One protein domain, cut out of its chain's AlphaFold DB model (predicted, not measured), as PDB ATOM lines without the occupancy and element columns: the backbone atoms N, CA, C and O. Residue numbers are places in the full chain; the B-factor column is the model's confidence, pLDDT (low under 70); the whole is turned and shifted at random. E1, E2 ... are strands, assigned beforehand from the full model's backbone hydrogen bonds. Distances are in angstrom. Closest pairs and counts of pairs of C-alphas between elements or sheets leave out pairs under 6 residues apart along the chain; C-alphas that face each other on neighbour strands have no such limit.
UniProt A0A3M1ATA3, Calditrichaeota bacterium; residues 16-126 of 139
ATOM      1  N   LYS A  16      21.244  20.967  53.290       57.47
ATOM      2  CA  LYS A  16      20.631  19.614  53.318       57.47
ATOM      3  C   LYS A  16      21.137  18.850  54.539       57.47
ATOM      4  O   LYS A  16      22.274  19.013  54.966       57.47
ATOM      5  N   GLN A  17      20.276  18.021  55.117       67.06
ATOM      6  CA  GLN A  17      20.652  17.095  56.178       67.06
ATOM      7  C   GLN A  17      21.702  16.134  55.607       67.06
ATOM      8  O   GLN A  17      21.420  15.411  54.653       67.06
ATOM      9  N   LYS A  18      22.933  16.206  56.117       80.50
ATOM     10  CA  LYS A  18      24.062  15.461  55.558       80.50
ATOM     11  C   LYS A  18      24.140  14.075  56.177       80.50
ATOM     12  O   LYS A  18      24.085  13.936  57.399       80.50
ATOM     13  N   ILE A  19      24.319  13.064  55.335       80.81
ATOM     14  CA  ILE A  19      24.594  11.693  55.765       80.81
ATOM     15  C   ILE A  19      26.065  11.417  55.490       80.81
ATOM     16  O   ILE A  19      26.468  11.114  54.370       80.81
ATOM     17  N   TYR A  20      26.879  11.553  56.531       81.31
ATOM     18  CA  TYR A  20      28.291  11.206  56.467       81.31
ATOM     19  C   TYR A  20      28.453   9.730  56.815       81.31
ATOM     20  O   TYR A  20      28.358   9.339  57.977       81.31
ATOM     21  N   GLY A  21      28.645   8.901  55.793       89.62
ATOM     22  CA  GLY A  21      28.768   7.460  55.945       89.62
ATOM     23  C   GLY A  21      28.402   6.723  54.667       89.62
ATOM     24  O   GLY A  21      28.380   7.300  53.579       89.62
ATOM     25  N   VAL A  22      28.117   5.437  54.833       95.75
ATOM     26  CA  VAL A  22      27.648   4.553  53.772       95.75
ATOM     27  C   VAL A  22      26.324   3.914  54.166       95.75
ATOM     28  O   VAL A  22      26.009   3.783  55.349       95.75
ATOM     29  N   ALA A  23      25.564   3.523  53.159       95.50
ATOM     30  CA  ALA A  23      24.221   2.992  53.250       95.50
ATOM     31  C   ALA A  23      24.130   1.704  52.423       95.50
ATOM     32  O   ALA A  23      24.610   1.672  51.295       95.50
ATOM     33  N   VAL A  24      23.515   0.655  52.966       96.75
ATOM     34  CA  VAL A  24      23.148  -0.534  52.181       96.75
ATOM     35  C   VAL A  24      21.875  -0.237  51.389       96.75
ATOM     36  O   VAL A  24      20.925   0.315  51.939       96.75
ATOM     37  N   ALA A  25      21.849  -0.594  50.112       96.69
ATOM     38  CA  ALA A  25      20.708  -0.396  49.230       96.69
ATOM     39  C   ALA A  25      20.509  -1.615  48.324       96.69
ATOM     40  O   ALA A  25      21.415  -2.432  48.179       96.69
ATOM     41  N   ILE A  26      19.333  -1.722  47.715       96.69
ATOM     42  CA  ILE A  26      19.001  -2.766  46.742       96.69
ATOM     43  C   ILE A  26      18.871  -2.125  45.367       96.69
ATOM     44  O   ILE A  26      18.244  -1.076  45.235       96.69
ATOM     45  N   VAL A  27      19.460  -2.734  44.342       96.50
ATOM     46  CA  VAL A  27      19.350  -2.250  42.961       96.50
ATOM     47  C   VAL A  27      17.931  -2.471  42.440       96.50
ATOM     48  O   VAL A  27      17.451  -3.603  42.425       96.50
ATOM     49  N   THR A  28      17.269  -1.407  41.978       95.19
ATOM     50  CA  THR A  28      15.916  -1.467  41.390       95.19
ATOM     51  C   THR A  28      15.904  -1.204  39.888       95.19
ATOM     52  O   THR A  28      15.000  -1.663  39.193       95.19
ATOM     53  N   GLY A  29      16.937  -0.540  39.360       93.25
ATOM     54  CA  GLY A  29      17.027  -0.207  37.944       93.25
ATOM     55  C   GLY A  29      18.460  -0.157  37.431       93.25
ATOM     56  O   GLY A  29      19.394   0.183  38.158       93.25
ATOM     57  N   ILE A  30      18.629  -0.464  36.148       91.56
ATOM     58  CA  ILE A  30      19.904  -0.381  35.432       91.56
ATOM     59  C   ILE A  30      19.737   0.664  34.329       91.56
ATOM     60  O   ILE A  30      18.764   0.631  33.583       91.56
ATOM     61  N   GLY A  31      20.653   1.629  34.248       82.19
ATOM     62  CA  GLY A  31      20.539   2.746  33.315       82.19
ATOM     63  C   GLY A  31      20.758   2.298  31.870       82.19
ATOM     64  O   GLY A  31      21.892   2.031  31.471       82.19
ATOM     65  N   GLU A  32      19.686   2.250  31.075       69.31
ATOM     66  CA  GLU A  32      19.733   1.782  29.682       69.31
ATOM     67  C   GLU A  32      19.932   2.910  28.653       69.31
ATOM     68  O   GLU A  32      20.611   2.703  27.646       69.31
ATOM     69  N   GLU A  33      19.384   4.109  28.897       57.22
ATOM     70  CA  GLU A  33      19.262   5.156  27.865       57.22
ATOM     71  C   GLU A  33      20.585   5.853  27.511       57.22
ATOM     72  O   GLU A  33      20.853   6.089  26.332       57.22
ATOM     73  N   GLU A  34      21.450   6.133  28.490       61.59
ATOM     74  CA  GLU A  34      22.707   6.868  28.251       61.59
ATOM     75  C   GLU A  34      23.971   6.000  28.377       61.59
ATOM     76  O   GLU A  34      25.082   6.477  28.150       61.59
ATOM     77  N   LYS A  35      23.822   4.709  28.726       70.19
ATOM     78  CA  LYS A  35      24.923   3.741  28.934       70.19
ATOM     79  C   LYS A  35      26.071   4.266  29.808       70.19
ATOM     80  O   LYS A  35      27.220   3.852  29.660       70.19
ATOM     81  N   LEU A  36      25.770   5.152  30.757       82.44
ATOM     82  CA  LEU A  36      26.766   5.741  31.657       82.44
ATOM     83  C   LEU A  36      27.221   4.785  32.772       82.44
ATOM     84  O   LEU A  36      28.005   5.186  33.630       82.44
ATOM     85  N   GLY A  37      26.738   3.538  32.782       86.56
ATOM     86  CA  GLY A  37      27.047   2.574  33.837       86.56
ATOM     87  C   GLY A  37      26.463   3.000  35.184       86.56
ATOM     88  O   GLY A  37      27.158   2.990  36.200       86.56
ATOM     89  N   GLN A  38      25.211   3.454  35.168       93.31
ATOM     90  CA  GLN A  38      24.494   3.923  36.348       93.31
ATOM     91  C   GLN A  38      23.418   2.925  36.753       93.31
ATOM     92  O   GLN A  38      22.896   2.185  35.919       93.31
ATOM     93  N   VAL A  39      23.071   2.940  38.034       94.81
ATOM     94  CA  VAL A  39      21.982   2.141  38.597       94.81
ATOM     95  C   VAL A  39      21.078   3.014  39.447       94.81
ATOM     96  O   VAL A  39      21.499   4.050  39.961       94.81
ATOM     97  N   GLN A  40      19.837   2.589  39.593       94.19
ATOM     98  CA  GLN A  40      18.906   3.134  40.561       94.19
ATOM     99  C   GLN A  40      18.826   2.170  41.739       94.19
ATOM    100  O   GLN A  40      18.900   0.951  41.554       94.19
ATOM    101  N   VAL A  41      18.743   2.713  42.951       95.44
ATOM    102  CA  VAL A  41      18.706   1.911  44.169       95.44
ATOM    103  C   VAL A  41      17.586   2.363  45.092       95.44
ATOM    104  O   VAL A  41      17.223   3.540  45.135       95.44
ATOM    105  N   GLN A  42      17.094   1.425  45.887       95.19
ATOM    106  CA  GLN A  42      16.153   1.664  46.965       95.19
ATOM    107  C   GLN A  42      16.834   1.395  48.307       95.19
ATOM    108  O   GLN A  42      17.549   0.404  48.484       95.19
ATOM    109  N   PHE A  43      16.607   2.282  49.273       93.62
ATOM    110  CA  PHE A  43      17.122   2.125  50.628       93.62
ATOM    111  C   PHE A  43      16.066   1.441  51.509       93.62
ATOM    112  O   PHE A  43      14.985   2.003  51.664       93.62
ATOM    113  N   PRO A  44      16.357   0.292  52.155       90.88
ATOM    114  CA  PRO A  44      15.357  -0.477  52.913       90.88
ATOM    115  C   PRO A  44      14.685   0.244  54.095       90.88
ATOM    116  O   PRO A  44      13.740  -0.277  54.679       90.88
ATOM    117  N   TRP A  45      15.204   1.401  54.512       86.94
ATOM    118  CA  TRP A  45      14.641   2.237  55.583       86.94
ATOM    119  C   TRP A  45      13.812   3.424  55.071       86.94
ATOM    120  O   TRP A  45      13.349   4.225  55.884       86.94
ATOM    121  N   LEU A  46      13.666   3.578  53.754       85.62
ATOM    122  CA  LEU A  46      12.754   4.536  53.125       85.62
ATOM    123  C   LEU A  46      11.469   3.831  52.666       85.62
ATOM    124  O   LEU A  46      11.359   2.610  52.771       85.62
ATOM    125  N   SER A  47      10.483   4.604  52.204       84.06
ATOM    126  CA  SER A  47       9.270   4.044  51.597       84.06
ATOM    127  C   SER A  47       9.614   3.252  50.333       84.06
ATOM    128  O   SER A  47      10.585   3.566  49.649       84.06
ATOM    129  N   ASP A  48       8.772   2.285  49.966       78.56
ATOM    130  CA  ASP A  48       8.887   1.578  48.681       78.56
ATOM    131  C   ASP A  48       8.659   2.492  47.466       78.56
ATOM    132  O   ASP A  48       9.020   2.149  46.345       78.56
ATOM    133  N   GLU A  49       8.084   3.673  47.693       79.94
ATOM    134  CA  GLU A  49       7.898   4.709  46.673       79.94
ATOM    135  C   GLU A  49       9.123   5.634  46.526       79.94
ATOM    136  O   GLU A  49       9.190   6.416  45.576       79.94
ATOM    137  N   ASP A  50      10.087   5.560  47.451       81.69
ATOM    138  CA  ASP A  50      11.264   6.429  47.484       81.69
ATOM    139  C   ASP A  50      12.474   5.732  46.842       81.69
ATOM    140  O   ASP A  50      13.204   4.969  47.482       81.69
ATOM    141  N   GLU A  51      12.740   6.043  45.576       78.56
ATOM    142  CA  GLU A  51      13.947   5.592  44.877       78.56
ATOM    143  C   GLU A  51      15.028   6.677  44.828       78.56
ATOM    144  O   GLU A  51      14.762   7.883  44.850       78.56
ATOM    145  N   SER A  52      16.289   6.254  44.724       84.12
ATOM    146  CA  SER A  52      17.394   7.182  44.512       84.12
ATOM    147  C   SER A  52      17.317   7.851  43.133       84.12
ATOM    148  O   SER A  52      16.719   7.335  42.191       84.12
ATOM    149  N   LEU A  53      18.041   8.962  42.970       88.88
ATOM    150  CA  LEU A  53      18.494   9.375  41.640       88.88
ATOM    151  C   LEU A  53      19.487   8.340  41.081       88.88
ATOM    152  O   LEU A  53      20.068   7.561  41.841       88.88
ATOM    153  N   TRP A  54      19.722   8.362  39.768       92.56
ATOM    154  CA  TRP A  54      20.714   7.506  39.113       92.56
ATOM    155  C   TRP A  54      22.102   7.658  39.749       92.56
ATOM    156  O   TRP A  54      22.727   8.721  39.702       92.56
ATOM    157  N   ALA A  55      22.590   6.572  40.341       94.00
ATOM    158  CA  ALA A  55      23.866   6.492  41.025       94.00
ATOM    159  C   ALA A  55      24.947   5.976  40.075       94.00
ATOM    160  O   ALA A  55      24.776   4.971  39.384       94.00
ATOM    161  N   ARG A  56      26.104   6.644  40.072       93.81
ATOM    162  CA  ARG A  56      27.306   6.114  39.410       93.81
ATOM    163  C   ARG A  56      27.904   4.991  40.248       93.81
ATOM    164  O   ARG A  56      27.834   5.039  41.475       93.81
ATOM    165  N   ILE A  57      28.556   4.040  39.588       94.94
ATOM    166  CA  ILE A  57      29.283   2.956  40.249       94.94
ATOM    167  C   ILE A  57      30.785   3.237  40.227       94.94
ATOM    168  O   ILE A  57      31.365   3.590  39.198       94.94
ATOM    169  N   LEU A  58      31.420   3.069  41.383       95.44
ATOM    170  CA  LEU A  58      32.865   2.999  41.504       95.44
ATOM    171  C   LEU A  58      33.351   1.754  40.766       95.44
ATOM    172  O   LEU A  58      32.976   0.630  41.086       95.44
ATOM    173  N   THR A  59      34.237   1.963  39.800       94.19
ATOM    174  CA  THR A  59      34.939   0.889  39.101       94.19
ATOM    175  C   THR A  59      36.442   0.978  39.376       94.19
ATOM    176  O   THR A  59      36.961   2.092  39.513       94.19
ATOM    177  N   PRO A  60      37.177  -0.153  39.429       94.06
ATOM    178  CA  PRO A  60      38.630  -0.149  39.589       94.06
ATOM    179  C   PRO A  60      39.376   0.709  38.555       94.06
ATOM    180  O   PRO A  60      40.457   1.219  38.846       94.06
ATOM    181  N   LEU A  61      38.820   0.863  37.345       94.00
ATOM    182  CA  LEU A  61      39.408   1.673  36.283       94.00
ATOM    183  C   LEU A  61      38.328   2.239  35.359       94.00
ATOM    184  O   LEU A  61      37.544   1.485  34.788       94.00
ATOM    185  N   ALA A  62      38.362   3.550  35.122       93.75
ATOM    186  CA  ALA A  62      37.534   4.224  34.125       93.75
ATOM    187  C   ALA A  62      38.357   5.236  33.316       93.75
ATOM    188  O   ALA A  62      39.263   5.891  33.834       93.75
ATOM    189  N   GLY A  63      38.030   5.371  32.035       92.38
ATOM    190  CA  GLY A  63      38.598   6.338  31.106       92.38
ATOM    191  C   GLY A  63      37.803   6.361  29.801       92.38
ATOM    192  O   GLY A  63      36.957   5.504  29.559       92.38
ATOM    193  N   TYR A  64      38.064   7.347  28.945       92.06
ATOM    194  CA  TYR A  64      37.387   7.434  27.652       92.06
ATOM    195  C   TYR A  64      37.666   6.177  26.811       92.06
ATOM    196  O   TYR A  64      38.818   5.912  26.473       92.06
ATOM    197  N   GLY A  65      36.622   5.389  26.530       89.69
ATOM    198  CA  GLY A  65      36.709   4.154  25.741       89.69
ATOM    199  C   GLY A  65      37.460   2.989  26.400       89.69
ATOM    200  O   GLY A  65      37.709   1.994  25.734       89.69
ATOM    201  N   ARG A  66      37.840   3.082  27.683       92.38
ATOM    202  CA  ARG A  66      38.584   2.021  28.385       92.38
ATOM    203  C   ARG A  66      38.209   1.940  29.858       92.38
ATOM    204  O   ARG A  66      37.974   2.960  30.500       92.38
ATOM    205  N   GLY A  67      38.257   0.749  30.436       93.12
ATOM    206  CA  GLY A  67      38.020   0.569  31.863       93.12
ATOM    207  C   GLY A  67      37.588  -0.843  32.213       93.12
ATOM    208  O   GLY A  67      37.625  -1.741  31.377       93.12
ATOM    209  N   PHE A  68      37.171  -1.013  33.460       92.94
ATOM    210  CA  PHE A  68      36.482  -2.204  33.926       92.94
ATOM    211  C   PHE A  68      34.985  -1.894  33.988       92.94
ATOM    212  O   PHE A  68      34.568  -0.997  34.721       92.94
ATOM    213  N   TYR A  69      34.180  -2.592  33.191       91.50
ATOM    214  CA  TYR A  69      32.736  -2.382  33.145       91.50
ATOM    215  C   TYR A  69      32.016  -3.615  33.679       91.50
ATOM    216  O   TYR A  69      32.070  -4.685  33.076       91.50
ATOM    217  N   HIS A  70      31.345  -3.443  34.810       90.44
ATOM    218  CA  HIS A  70      30.478  -4.438  35.418       90.44
ATOM    219  C   HIS A  70      29.438  -3.701  36.254       90.44
ATOM    220  O   HIS A  70      29.808  -2.864  37.080       90.44
ATOM    221  N   LEU A  71      28.160  -3.993  36.031       91.88
ATOM    222  CA  LEU A  71      27.066  -3.461  36.836       91.88
ATOM    223  C   LEU A  71      26.483  -4.592  37.690       91.88
ATOM    224  O   LEU A  71      26.504  -5.735  37.238       91.88
ATOM    225  N   PRO A  72      26.007  -4.293  38.906       93.88
ATOM    226  CA  PRO A  72      25.176  -5.223  39.657       93.88
ATOM    227  C   PRO A  72      23.834  -5.445  38.944       93.88
ATOM    228  O   PRO A  72      23.379  -4.583  38.182       93.88
ATOM    229  N   ASP A  73      23.205  -6.583  39.217       93.25
ATOM    230  CA  ASP A  73      21.886  -6.930  38.695       93.25
ATOM    231  C   ASP A  73      20.766  -6.339  39.568       93.25
ATOM    232  O   ASP A  73      20.961  -5.986  40.733       93.25
ATOM    233  N   ILE A  74      19.554  -6.234  39.012       94.94
ATOM    234  CA  ILE A  74      18.364  -5.851  39.788       94.94
ATOM    235  C   ILE A  74      18.144  -6.873  40.909       94.94
ATOM    236  O   ILE A  74      18.097  -8.078  40.664       94.94
ATOM    237  N   GLY A  75      17.960  -6.376  42.130       95.50
ATOM    238  CA  GLY A  75      17.832  -7.177  43.344       95.50
ATOM    239  C   GLY A  75      19.142  -7.388  44.105       95.50
ATOM    240  O   GLY A  75      19.082  -7.841  45.247       95.50
ATOM    241  N   ASP A  76      20.295  -7.025  43.534       96.56
ATOM    242  CA  ASP A  76      21.571  -7.105  44.243       96.56
ATOM    243  C   ASP A  76      21.661  -6.076  45.373       96.56
ATOM    244  O   ASP A  76      21.251  -4.917  45.244       96.56
ATOM    245  N   GLU A  77      22.268  -6.503  46.477       97.81
ATOM    246  CA  GLU A  77      22.621  -5.634  47.592       97.81
ATOM    247  C   GLU A  77      23.923  -4.877  47.298       97.81
ATOM    248  O   GLU A  77      24.951  -5.462  46.952       97.81
ATOM    249  N   VAL A  78      23.900  -3.555  47.461       98.06
ATOM    250  CA  VAL A  78      25.034  -2.666  47.195       98.06
ATOM    251  C   VAL A  78      25.312  -1.723  48.355       98.06
ATOM    252  O   VAL A  78      24.424  -1.347  49.118       98.06
ATOM    253  N   LEU A  79      26.571  -1.300  48.470       98.00
ATOM    254  CA  LEU A  79      26.998  -0.275  49.415       98.00
ATOM    255  C   LEU A  79      27.089   1.082  48.714       98.00
ATOM    256  O   LEU A  79      27.769   1.215  47.699       98.00
ATOM    257  N   VAL A  80      26.448   2.101  49.273       97.69
ATOM    258  CA  VAL A  80      26.298   3.434  48.677       97.69
ATOM    259  C   VAL A  80      26.928   4.487  49.578       97.69
ATOM    260  O   VAL A  80      26.656   4.530  50.773       97.69
ATOM    261  N   ALA A  81      27.752   5.359  49.007       96.69
ATOM    262  CA  ALA A  81      28.221   6.594  49.624       96.69
ATOM    263  C   ALA A  81      27.503   7.804  49.015       96.69
ATOM    264  O   ALA A  81      26.922   7.720  47.936       96.69
ATOM    265  N   PHE A  82      27.594   8.950  49.681       93.69
ATOM    266  CA  PHE A  82      26.960  10.193  49.245       93.69
ATOM    267  C   PHE A  82      28.017  11.286  49.071       93.69
ATOM    268  O   PHE A  82      28.751  11.586  50.018       93.69
ATOM    269  N   GLU A  83      28.130  11.881  47.877       91.44
ATOM    270  CA  GLU A  83      29.120  12.939  47.625       91.44
ATOM    271  C   GLU A  83      28.907  14.108  48.589       91.44
ATOM    272  O   GLU A  83      27.832  14.707  48.632       91.44
ATOM    273  N   PHE A  84      29.936  14.424  49.383       87.31
ATOM    274  CA  PHE A  84      29.882  15.455  50.429       87.31
ATOM    275  C   PHE A  84      28.714  15.283  51.426       87.31
ATOM    276  O   PHE A  84      28.312  16.238  52.090       87.31
ATOM    277  N   GLY A  85      28.178  14.063  51.543       88.50
ATOM    278  CA  GLY A  85      27.028  13.736  52.382       88.50
ATOM    279  C   GLY A  85      25.656  14.119  51.808       88.50
ATOM    280  O   GLY A  85      24.672  14.006  52.538       88.50
ATOM    281  N   ASP A  86      25.553  14.567  50.547       87.38
ATOM    282  CA  ASP A  86      24.263  14.855  49.895       87.38
ATOM    283  C   ASP A  86      23.601  13.557  49.414       87.38
ATOM    284  O   ASP A  86      24.069  12.924  48.468       87.38
ATOM    285  N   ILE A  87      22.469  13.188  50.025       87.50
ATOM    286  CA  ILE A  87      21.692  11.987  49.672       87.50
ATOM    287  C   ILE A  87      21.258  11.952  48.195       87.50
ATOM    288  O   ILE A  87      21.054  10.886  47.626       87.50
ATOM    289  N   ASN A  88      21.175  13.117  47.547       87.81
ATOM    290  CA  ASN A  88      20.826  13.240  46.131       87.81
ATOM    291  C   ASN A  88      22.026  13.018  45.200       87.81
ATOM    292  O   ASN A  88      21.891  13.125  43.985       87.81
ATOM    293  N   ARG A  89      23.213  12.744  45.746       90.56
ATOM    294  CA  ARG A  89      24.429  12.436  44.987       90.56
ATOM    295  C   ARG A  89      24.979  11.061  45.384       90.56
ATOM    296  O   ARG A  89      26.087  10.981  45.924       90.56
ATOM    297  N   PRO A  90      24.204   9.984  45.170       94.19
ATOM    298  CA  PRO A  90      24.634   8.638  45.515       94.19
ATOM    299  C   PRO A  90      25.757   8.148  44.589       94.19
ATOM    300  O   PRO A  90      25.750   8.374  43.376       94.19
ATOM    301  N   ILE A  91      26.709   7.426  45.172       95.88
ATOM    302  CA  ILE A  91      27.742   6.658  44.481       95.88
ATOM    303  C   ILE A  91      27.724   5.244  45.044       95.88
ATOM    304  O   ILE A  91      27.968   5.043  46.233       95.88
ATOM    305  N   VAL A  92      27.493   4.255  44.191       97.25
ATOM    306  CA  VAL A  92      27.647   2.846  44.553       97.25
ATOM    307  C   VAL A  92      29.135   2.517  44.630       97.25
ATOM    308  O   VAL A  92      29.876   2.734  43.676       97.25
ATOM    309  N   LEU A  93      29.584   1.988  45.763       97.19
ATOM    310  CA  LEU A  93      30.970   1.581  45.994       97.19
ATOM    311  C   LEU A  93      31.254   0.153  45.517       97.19
ATOM    312  O   LEU A  93      32.387  -0.158  45.160       97.19
ATOM    313  N   GLY A  94      30.241  -0.712  45.542       95.75
ATOM    314  CA  GLY A  94      30.334  -2.123  45.175       95.75
ATOM    315  C   GLY A  94      29.135  -2.922  45.685       95.75
ATOM    316  O   GLY A  94      28.287  -2.385  46.399       95.75
ATOM    317  N   ALA A  95      29.081  -4.201  45.314       95.81
ATOM    318  CA  ALA A  95      28.064  -5.145  45.770       95.81
ATOM    319  C   ALA A  95      28.491  -5.863  47.059       95.81
ATOM    320  O   ALA A  95      29.684  -6.011  47.341       95.81
ATOM    321  N   LEU A  96      27.506  -6.310  47.833       97.06
ATOM    322  CA  LEU A  96      27.683  -7.055  49.072       97.06
ATOM    323  C   LEU A  96      27.053  -8.439  48.929       97.06
ATOM    324  O   LEU A  96      25.930  -8.578  48.454       97.06
ATOM    325  N   TRP A  97      27.761  -9.466  49.395       96.19
ATOM    326  CA  TRP A  97      27.135 -10.767  49.609       96.19
ATOM    327  C   TRP A  97      26.292 -10.753  50.878       96.19
ATOM    328  O   TRP A  97      26.662 -10.151  51.888       96.19
ATOM    329  N   ASN A  98      25.199 -11.503  50.846       95.31
ATOM    330  CA  ASN A  98      24.299 -11.679  51.975       95.31
ATOM    331  C   ASN A  98      23.865 -13.151  52.092       95.31
ATOM    332  O   ASN A  98      24.400 -14.044  51.437       95.31
ATOM    333  N   ARG A  99      22.905 -13.437  52.978       94.12
ATOM    334  CA  ARG A  99      22.453 -14.817  53.242       94.12
ATOM    335  C   ARG A  99      21.759 -15.475  52.048       94.12
ATOM    336  O   ARG A  99      21.744 -16.700  51.982       94.12
ATOM    337  N   SER A 100      21.171 -14.682  51.158       93.44
ATOM    338  CA  SER A 100      20.483 -15.159  49.956       93.44
ATOM    339  C   SER A 100      21.406 -15.169  48.735       93.44
ATOM    340  O   SER A 100      21.221 -15.984  47.837       93.44
ATOM    341  N   GLN A 101      22.410 -14.291  48.718       93.12
ATOM    342  CA  GLN A 101      23.393 -14.126  47.650       93.12
ATOM    343  C   GLN A 101      24.793 -14.319  48.231       93.12
ATOM    344  O   GLN A 101      25.479 -13.364  48.593       93.12
ATOM    345  N   VAL A 102      25.183 -15.580  48.389       94.69
ATOM    346  CA  VAL A 102      26.457 -15.972  49.005       94.69
ATOM    347  C   VAL A 102      27.626 -15.847  48.018       94.69
ATOM    348  O   VAL A 102      27.406 -15.921  46.805       94.69
ATOM    349  N   PRO A 103      28.872 -15.675  48.501       93.75
ATOM    350  CA  PRO A 103      30.045 -15.723  47.635       93.75
ATOM    351  C   PRO A 103      30.155 -17.061  46.892       93.75
ATOM    352  O   PRO A 103      29.696 -18.085  47.408       93.75
ATOM    353  N   PRO A 104      30.794 -17.077  45.708       92.25
ATOM    354  CA  PRO A 104      31.090 -18.322  45.013       92.25
ATOM    355  C   PRO A 104      32.011 -19.214  45.855       92.25
ATOM    356  O   PRO A 104      32.846 -18.721  46.619       92.25
ATOM    357  N   GLU A 105      31.889 -20.531  45.688       90.94
ATOM    358  CA  GLU A 105      32.825 -21.471  46.304       90.94
ATOM    359  C   GLU A 105      34.234 -21.231  45.748       90.94
ATOM    360  O   GLU A 105      34.469 -21.269  44.539       90.94
ATOM    361  N   THR A 106      35.183 -20.961  46.639       89.56
ATOM    362  CA  THR A 106      36.580 -20.701  46.289       89.56
ATOM    363  C   THR A 106      37.500 -21.326  47.327       89.56
ATOM    364  O   THR A 106      37.142 -21.458  48.494       89.56
ATOM    365  N   GLU A 107      38.707 -21.697  46.909       90.19
ATOM    366  CA  GLU A 107      39.763 -22.091  47.841       90.19
ATOM    367  C   GLU A 107      40.397 -20.853  48.490       90.19
ATOM    368  O   GLU A 107      40.525 -19.797  47.857       90.19
ATOM    369  N   ASP A 108      40.833 -21.002  49.742       89.31
ATOM    370  CA  ASP A 108      41.461 -19.929  50.508       89.31
ATOM    371  C   ASP A 108      42.688 -19.351  49.787       89.31
ATOM    372  O   ASP A 108      43.584 -20.067  49.335       89.31
ATOM    373  N   GLY A 109      42.732 -18.021  49.692       88.50
ATOM    374  CA  GLY A 109      43.833 -17.287  49.066       88.50
ATOM    375  C   GLY A 109      43.809 -17.254  47.533       88.50
ATOM    376  O   GLY A 109      44.690 -16.623  46.944       88.50
ATOM    377  N   LYS A 110      42.822 -17.876  46.871       91.31
ATOM    378  CA  LYS A 110      42.625 -17.736  45.419       91.31
ATOM    379  C   LYS A 110      41.749 -16.529  45.091       91.31
ATOM    380  O   LYS A 110      40.747 -16.269  45.749       91.31
ATOM    381  N   LEU A 111      42.111 -15.817  44.024       90.62
ATOM    382  CA  LEU A 111      41.213 -14.869  43.370       90.62
ATOM    383  C   LEU A 111      40.310 -15.646  42.409       90.62
ATOM    384  O   LEU A 111      40.792 -16.171  41.406       90.62
ATOM    385  N   THR A 112      39.014 -15.671  42.703       92.12
ATOM    386  CA  THR A 112      37.994 -16.302  41.859       92.12
ATOM    387  C   THR A 112      37.079 -15.228  41.285       92.12
ATOM    388  O   THR A 112      36.492 -14.445  42.027       92.12
ATOM    389  N   ILE A 113      36.969 -15.184  39.956       91.69
ATOM    390  CA  ILE A 113      36.013 -14.335  39.237       91.69
ATOM    391  C   ILE A 113      34.998 -15.269  38.590       91.69
ATOM    392  O   ILE A 113      35.341 -16.013  37.672       91.69
ATOM    393  N   GLN A 114      33.760 -15.230  39.073       90.75
ATOM    394  CA  GLN A 114      32.656 -16.013  38.533       90.75
ATOM    395  C   GLN A 114      31.582 -15.067  38.000       90.75
ATOM    396  O   GLN A 114      31.160 -14.152  38.697       90.75
ATOM    397  N   ASN A 115      31.158 -15.300  36.759       88.62
ATOM    398  CA  ASN A 115      30.068 -14.582  36.111       88.62
ATOM    399  C   ASN A 115      29.079 -15.601  35.534       88.62
ATOM    400  O   ASN A 115      29.493 -16.656  35.051       88.62
ATOM    401  N   THR A 116      27.788 -15.286  35.567       86.12
ATOM    402  CA  THR A 116      26.737 -16.093  34.926       86.12
ATOM    403  C   THR A 116      26.708 -15.875  33.412       86.12
ATOM    404  O   THR A 116      26.346 -16.776  32.656       86.12
ATOM    405  N   GLY A 117      27.103 -14.679  32.969       85.19
ATOM    406  CA  GLY A 117      27.100 -14.274  31.571       85.19
ATOM    407  C   GLY A 117      28.447 -14.402  30.859       85.19
ATOM    408  O   GLY A 117      29.416 -15.007  31.320       85.19
ATOM    409  N   LYS A 118      28.511 -13.772  29.686       88.94
ATOM    410  CA  LYS A 118      29.733 -13.670  28.884       88.94
ATOM    411  C   LYS A 118      30.724 -12.719  29.557       88.94
ATOM    412  O   LYS A 118      30.377 -11.582  29.857       88.94
ATOM    413  N   ILE A 119      31.974 -13.150  29.704       93.38
ATOM    414  CA  ILE A 119      33.097 -12.255  30.008       93.38
ATOM    415  C   ILE A 119      33.737 -11.823  28.686       93.38
ATOM    416  O   ILE A 119      34.016 -12.653  27.818       93.38
ATOM    417  N   VAL A 120      33.949 -10.519  28.526       93.69
ATOM    418  CA  VAL A 120      34.615  -9.920  27.365       93.69
ATOM    419  C   VAL A 120      35.882  -9.226  27.852       93.69
ATOM    420  O   VAL A 120      35.822  -8.393  28.751       93.69
ATOM    421  N   ILE A 121      37.025  -9.584  27.268       95.25
ATOM    422  CA  ILE A 121      38.314  -8.930  27.510       95.25
ATOM    423  C   ILE A 121      38.822  -8.458  26.152       95.25
ATOM    424  O   ILE A 121      39.104  -9.278  25.279       95.25
ATOM    425  N   GLU A 122      38.909  -7.143  25.977       95.06
ATOM    426  CA  GLU A 122      39.319  -6.496  24.730       95.06
ATOM    427  C   GLU A 122      40.582  -5.656  24.956       95.06
ATOM    428  O   GLU A 122      40.737  -5.000  25.986       95.06
ATOM    429  N   SER A 123      41.502  -5.708  23.994       94.94
ATOM    430  CA  SER A 123      42.751  -4.942  23.974       94.94
ATOM    431  C   SER A 123      43.093  -4.608  22.525       94.94
ATOM    432  O   SER A 123      42.970  -5.472  21.659       94.94
ATOM    433  N   GLU A 124      43.523  -3.373  22.265       94.38
ATOM    434  CA  GLU A 124      43.941  -2.933  20.924       94.38
ATOM    435  C   GLU A 124      45.332  -3.454  20.526       94.38
ATOM    436  O   GLU A 124      45.649  -3.499  19.341       94.38
ATOM    437  N   ASP A 125      46.159  -3.843  21.502       96.62
ATOM    438  CA  ASP A 125      47.520  -4.351  21.278       96.62
ATOM    439  C   ASP A 125      47.591  -5.861  21.532       96.62
ATOM    440  O   ASP A 125      47.574  -6.672  20.607       96.62
ATOM    441  N   GLN A 126      47.637  -6.262  22.805       96.38
ATOM    442  CA  GLN A 126      47.789  -7.664  23.187       96.38
ATOM    443  C   GLN A 126      47.103  -7.993  24.513       96.38
ATOM    444  O   GLN A 126      46.918  -7.132  25.378       96.38
TER     445      GLN A 126
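AT A GLANCE: This is residues 16 to 126 of the 139 residues of a protein of Calditrichaeota bacterium (UniProt A0A3M1ATA3). Little regular structure is named here: five strands form a small closed barrel, and residues 96 to 126, with no named element, make a long tail leading away from it. The printed part has 111 residues, 29 of them in E1 to E5, with no named helix: all strand, the ring mixed. It is only just compact, close to loose, with a radius of gyration of the C-alphas of 15.7 A and spans of 49 by 36 by 24 A.

IN THESE COORDINATES: E1, residues 22 to 30, 20.5 A long, begins at C-alpha 22 (27.648, 4.553, 53.772) and bends by 66 degrees at residue 26. E2 is residues 38 to 42, E3 55 to 57, E4 77 to 82, 16.5 A, and E5 90 to 95, ending at C-alpha 95 (28.064, -5.145, 45.770).

HOW THE PARTS SIT: Hairpins E1 and E2 (N 28 to O 40, 2.9 A) and E2 and E3 (N 55 to O 39, 2.8 A) form a meander, successive antiparallel neighbours. E4, antiparallel to E1 (N 23 to O 80, 2.8 A), completes a Greek key, the meander's first strand neighbouring the fourth. E5 is parallel to E3 (N 92 to O 56, 2.8 A) and forms a hairpin with E4 (N 91 to O 81, 2.8 A).

THE WHOLE: The farthest C-alphas, Ser 47 and Asp 125, are 49.5 A apart. The printed part has no cut; links E2 to E3 and E3 to E4 are long. Residues 16 to 17 and 32 to 34 have pLDDT under 70.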